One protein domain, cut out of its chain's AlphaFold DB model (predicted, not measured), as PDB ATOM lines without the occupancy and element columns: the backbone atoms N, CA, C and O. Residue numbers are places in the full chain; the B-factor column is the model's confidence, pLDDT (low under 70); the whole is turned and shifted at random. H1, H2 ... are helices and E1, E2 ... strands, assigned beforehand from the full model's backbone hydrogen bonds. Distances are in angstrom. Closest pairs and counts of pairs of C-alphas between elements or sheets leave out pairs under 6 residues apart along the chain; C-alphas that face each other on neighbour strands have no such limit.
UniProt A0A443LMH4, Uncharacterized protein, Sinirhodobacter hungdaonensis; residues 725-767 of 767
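This is residues 725 to 767 of the 767 residues of an uncharacterized protein of Sinirhodobacter hungdaonensis (UniProt A0A443LMH4). With little regular structure, this is a rounded coil of loops, with the short strand E1 on one side and the one-turn helix H1 apart from it. The stretch from 742 to 767 passes beside E1, loops out to Glu 753 and returns to E1 near its end. The printed part has 43 residues, with one named strand, then one named helix; the class is mixed, and the named elements hold only 8 residues. It is compact, with a radius of gyration of the C-alphas of 9.4 A and spans of 22 by 21 by 18 A.

E1, residues 725 to 728, begins with C-alpha 725 at (95.311, 68.483, 29.681) and is 10.1 A long. H1, residues 738 to 741, is 5.1 A long and ends with C-alpha 741 at (89.670, 77.865, 27.015).

E1 pairs with no named strand. Its residues 725 to 726 pair with residues 765 to 766, parallel, and 727 to 728 with 747 to 748, parallel. E1 and H1 are apart, joined by a short link of 9 residues. H1 is too short for any O i to N i+4 pair; its one O i to N i+3 pair is not within hydrogen-bond range.

The C-alphas farthest apart, of Glu 743 and Glu 753, are 24.5 A apart. The printed part has no cut and ends at the chain's last residue, 767. Mean pLDDT of the printed part is 73.0; residues 725 to 727, 739 to 747 and 766 to 767 are under 70.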
ATOM      1  N   TYR A 725      94.628  68.642  28.397       67.56
ATOM      2  CA  TYR A 725      95.311  68.483  29.681       67.56
ATOM      3  C   TYR A 725      95.453  69.841  30.370       67.56
ATOM      4  O   TYR A 725      95.658  70.842  29.683       67.56
ATOM      5  N   GLY A 726      95.342  69.879  31.699       67.19
ATOM      6  CA  GLY A 726      95.531  71.099  32.491       67.19
ATOM      7  C   GLY A 726      95.451  70.856  34.001       67.19
ATOM      8  O   GLY A 726      94.923  69.838  34.445       67.19
ATOM      9  N   GLY A 727      95.983  71.790  34.794       66.19
ATOM     10  CA  GLY A 727      95.784  71.853  36.246       66.19
ATOM     11  C   GLY A 727      94.379  72.337  36.620       66.19
ATOM     12  O   GLY A 727      93.553  72.598  35.753       66.19
ATOM     13  N   TRP A 728      94.074  72.487  37.906       70.00
ATOM     14  CA  TRP A 728      92.743  72.940  38.327       70.00
ATOM     15  C   TRP A 728      92.534  74.428  38.045       70.00
ATOM     16  O   TRP A 728      93.322  75.259  38.498       70.00
ATOM     17  N   MET A 729      91.458  74.772  37.332       75.56
ATOM     18  CA  MET A 729      91.008  76.161  37.243       75.56
ATOM     19  C   MET A 729      90.597  76.673  38.627       75.56
ATOM     20  O   MET A 729      90.061  75.926  39.450       75.56
ATOM     21  N   ALA A 730      90.870  77.952  38.892       78.44
ATOM     22  CA  ALA A 730      90.424  78.601  40.117       78.44
ATOM     23  C   ALA A 730      88.889  78.604  40.194       78.44
ATOM     24  O   ALA A 730      88.223  78.838  39.189       78.44
ATOM     25  N   ASP A 731      88.347  78.409  41.396       77.75
ATOM     26  CA  ASP A 731      86.898  78.348  41.653       77.75
ATOM     27  C   ASP A 731      86.161  79.640  41.241       77.75
ATOM     28  O   ASP A 731      84.993  79.622  40.878       77.75
ATOM     29  N   GLU A 732      86.867  80.776  41.240       80.94
ATOM     30  CA  GLU A 732      86.328  82.086  40.845       80.94
ATOM     31  C   GLU A 732      86.424  82.372  39.333       80.94
ATOM     32  O   GLU A 732      86.064  83.462  38.881       80.94
ATOM     33  N   ALA A 733      86.954  81.440  38.539       77.31
ATOM     34  CA  ALA A 733      87.077  81.622  37.101       77.31
ATOM     35  C   ALA A 733      85.716  81.606  36.396       77.31
ATOM     36  O   ALA A 733      84.763  80.980  36.850       77.31
ATOM     37  N   ALA A 734      85.644  82.267  35.238       80.19
ATOM     38  CA  ALA A 734      84.482  82.148  34.366       80.19
ATOM     39  C   ALA A 734      84.272  80.687  33.940       80.19
ATOM     40  O   ALA A 734      85.246  79.957  33.738       80.19
ATOM     41  N   ASP A 735      83.009  80.291  33.761       81.00
ATOM     42  CA  ASP A 735      82.654  78.972  33.237       81.00
ATOM     43  C   ASP A 735      83.325  78.712  31.883       81.00
ATOM     44  O   ASP A 735      83.612  79.628  31.103       81.00
ATOM     45  N   TYR A 736      83.559  77.434  31.599       77.06
ATOM     46  CA  TYR A 736      84.193  77.024  30.359       77.06
ATOM     47  C   TYR A 736      83.411  77.532  29.133       77.06
ATOM     48  O   TYR A 736      82.205  77.324  28.993       77.06
ATOM     49  N   SER A 737      84.144  78.128  28.195       77.75
ATOM     50  CA  SER A 737      83.721  78.355  26.813       77.75
ATOM     51  C   SER A 737      84.929  78.197  25.891       77.75
ATOM     52  O   SER A 737      86.068  78.361  26.332       77.75
ATOM     53  N   SER A 738      84.710  77.910  24.606       70.06
ATOM     54  CA  SER A 738      85.802  77.737  23.637       70.06
ATOM     55  C   SER A 738      86.706  78.971  23.505       70.06
ATOM     56  O   SER A 738      87.882  78.834  23.184       70.06
ATOM     57  N   GLU A 739      86.169  80.168  23.760       65.44
ATOM     58  CA  GLU A 739      86.917  81.430  23.736       65.44
ATOM     59  C   GLU A 739      87.794  81.592  24.987       65.44
ATOM     60  O   GLU A 739      88.965  81.936  24.864       65.44
ATOM     61  N   VAL A 740      87.274  81.254  26.175       65.44
ATOM     62  CA  VAL A 740      88.017  81.316  27.451       65.44
ATOM     63  C   VAL A 740      89.072  80.201  27.545       65.44
ATOM     64  O   VAL A 740      90.173  80.406  28.051       65.44
ATOM     65  N   ALA A 741      88.769  79.014  27.016       61.38
ATOM     66  CA  ALA A 741      89.670  77.865  27.015       61.38
ATOM     67  C   ALA A 741      90.885  78.035  26.088       61.38
ATOM     68  O   ALA A 741      91.937  77.450  26.342       61.38
ATOM     69  N   ALA A 742      90.764  78.843  25.030       56.78
ATOM     70  CA  ALA A 742      91.870  79.129  24.117       56.78
ATOM     71  C   ALA A 742      93.019  79.908  24.790       56.78
ATOM     72  O   ALA A 742      94.134  79.918  24.268       56.78
ATOM     73  N   GLU A 743      92.768  80.531  25.947       49.62
ATOM     74  CA  GLU A 743      93.732  81.375  26.661       49.62
ATOM     75  C   GLU A 743      94.559  80.626  27.727       49.62
ATOM     76  O   GLU A 743      95.549  81.176  28.212       49.62
ATOM     77  N   SER A 744      94.223  79.374  28.085       51.44
ATOM     78  CA  SER A 744      94.896  78.651  29.179       51.44
ATOM     79  C   SER A 744      95.260  77.198  28.847       51.44
ATOM     80  O   SER A 744      94.400  76.349  28.631       51.44
ATOM     81  N   LEU A 745      96.565  76.901  28.883       56.03
ATOM     82  CA  LEU A 745      97.128  75.539  28.828       56.03
ATOM     83  C   LEU A 745      97.595  75.019  30.192       56.03
ATOM     84  O   LEU A 745      98.045  73.882  30.297       56.03
ATOM     85  N   VAL A 746      97.551  75.865  31.222       59.78
ATOM     86  CA  VAL A 746      98.075  75.546  32.560       59.78
ATOM     87  C   VAL A 746      96.958  75.076  33.484       59.78
ATOM     88  O   VAL A 746      97.205  74.294  34.394       59.78
ATOM     89  N   VAL A 747      95.724  75.513  33.232       65.94
ATOM     90  CA  VAL A 747      94.550  75.206  34.051       65.94
ATOM     91  C   VAL A 747      93.345  74.867  33.171       65.94
ATOM     92  O   VAL A 747      93.196  75.431  32.089       65.94
ATOM     93  N   GLY A 748      92.522  73.927  33.629       75.50
ATOM     94  CA  GLY A 748      91.385  73.339  32.935       75.50
ATOM     95  C   GLY A 748      90.149  73.254  33.832       75.50
ATOM     96  O   GLY A 748      90.227  73.330  35.059       75.50
ATOM     97  N   TRP A 749      88.993  73.120  33.191       82.50
ATOM     98  CA  TRP A 749      87.686  73.131  33.841       82.50
ATOM     99  C   TRP A 749      87.171  71.715  34.081       82.50
ATOM    100  O   TRP A 749      87.526  70.777  33.363       82.50
ATOM    101  N   TRP A 750      86.291  71.588  35.071       77.88
ATOM    102  CA  TRP A 750      85.556  70.357  35.321       77.88
ATOM    103  C   TRP A 750      84.591  70.069  34.171       77.88
ATOM    104  O   TRP A 750      83.874  70.962  33.713       77.88
ATOM    105  N   SER A 751      84.588  68.816  33.725       82.75
ATOM    106  CA  SER A 751      83.509  68.283  32.897       82.75
ATOM    107  C   SER A 751      82.323  67.884  33.773       82.75
ATOM    108  O   SER A 751      82.443  67.764  34.996       82.75
ATOM    109  N   ASP A 752      81.170  67.713  33.138       83.12
ATOM    110  CA  ASP A 752      80.002  67.104  33.757       83.12
ATOM    111  C   ASP A 752      80.208  65.600  34.042       83.12
ATOM    112  O   ASP A 752      81.277  65.028  33.817       83.12
ATOM    113  N   GLU A 753      79.175  64.945  34.578       85.94
ATOM    114  CA  GLU A 753      79.211  63.514  34.917       85.94
ATOM    115  C   GLU A 753      79.406  62.600  33.694       85.94
ATOM    116  O   GLU A 753      79.872  61.470  33.853       85.94
ATOM    117  N   ASP A 754      79.096  63.086  32.487       83.56
ATOM    118  CA  ASP A 754      79.284  62.365  31.227       83.56
ATOM    119  C   ASP A 754      80.703  62.564  30.652       83.56
ATOM    120  O   ASP A 754      81.050  61.989  29.616       83.56
ATOM    121  N   GLY A 755      81.550  63.344  31.336       80.19
ATOM    122  CA  GLY A 755      82.915  63.647  30.915       80.19
ATOM    123  C   GLY A 755      82.988  64.693  29.801       80.19
ATOM    124  O   GLY A 755      84.010  64.781  29.115       80.19
ATOM    125  N   LEU A 756      81.927  65.484  29.611       85.19
ATOM    126  CA  LEU A 756      81.835  66.518  28.587       85.19
ATOM    127  C   LEU A 756      81.849  67.926  29.196       85.19
ATOM    128  O   LEU A 756      81.464  68.172  30.336       85.19
ATOM    129  N   MET A 757      82.343  68.882  28.420       85.31
ATOM    130  CA  MET A 757      82.278  70.305  28.722       85.31
ATOM    131  C   MET A 757      80.923  70.878  28.291       85.31
ATOM    132  O   MET A 757      80.195  70.273  27.506       85.31
ATOM    133  N   ALA A 758      80.607  72.100  28.728       81.62
ATOM    134  CA  ALA A 758      79.339  72.763  28.403       81.62
ATOM    135  C   ALA A 758      79.069  72.949  26.887       81.62
ATOM    136  O   ALA A 758      77.922  73.155  26.493       81.62
ATOM    137  N   ASP A 759      80.097  72.875  26.030       79.75
ATOM    138  CA  ASP A 759      79.985  72.913  24.561       79.75
ATOM    139  C   ASP A 759      79.922  71.519  23.900       79.75
ATOM    140  O   ASP A 759      79.894  71.422  22.672       79.75
ATOM    141  N   GLY A 760      79.904  70.445  24.692       78.88
ATOM    142  CA  GLY A 760      79.936  69.057  24.230       78.88
ATOM    143  C   GLY A 760      81.328  68.534  23.856       78.88
ATOM    144  O   GLY A 760      81.426  67.423  23.338       78.88
ATOM    145  N   ALA A 761      82.401  69.299  24.082       75.00
ATOM    146  CA  ALA A 761      83.766  68.805  23.920       75.00
ATOM    147  C   ALA A 761      84.175  67.873  25.072       75.00
ATOM    148  O   ALA A 761      83.621  67.955  26.162       75.00
ATOM    149  N   GLU A 762      85.184  67.023  24.865       77.94
ATOM    150  CA  GLU A 762      85.727  66.182  25.941       77.94
ATOM    151  C   GLU A 762      86.316  67.015  27.093       77.94
ATOM    152  O   GLU A 762      86.916  68.082  26.884       77.94
ATOM    153  N   GLY A 763      86.156  66.495  28.312       75.31
ATOM    154  CA  GLY A 763      86.718  67.045  29.538       75.31
ATOM    155  C   GLY A 763      88.248  67.075  29.575       75.31
ATOM    156  O   GLY A 763      88.940  66.387  28.821       75.31
ATOM    157  N   TYR A 764      88.793  67.892  30.480       73.94
ATOM    158  CA  TYR A 764      90.235  67.967  30.713       73.94
ATOM    159  C   TYR A 764      90.722  66.782  31.556       73.94
ATOM    160  O   TYR A 764      90.153  66.467  32.598       73.94
ATOM    161  N   ASN A 765      91.831  66.176  31.137       70.12
ATOM    162  CA  ASN A 765      92.605  65.242  31.942       70.12
ATOM    163  C   ASN A 765      93.583  66.011  32.838       70.12
ATOM    164  O   ASN A 765      94.299  66.902  32.375       70.12
ATOM    165  N   TRP A 766      93.640  65.639  34.115       65.06
ATOM    166  CA  TRP A 766      94.572  66.246  35.064       65.06
ATOM    167  C   TRP A 766      96.030  65.915  34.700       65.06
ATOM    168  O   TRP A 766      96.323  64.787  34.281       65.06
ATOM    169  N   GLN A 767      96.916  66.908  34.831       58.75
ATOM    170  CA  GLN A 767      98.360  66.771  34.605       58.75
ATOM    171  C   GLN A 767      99.123  66.521  35.902       58.75
ATOM    172  O   GLN A 767      98.920  67.324  36.840       58.75
TER     173      GLN A 767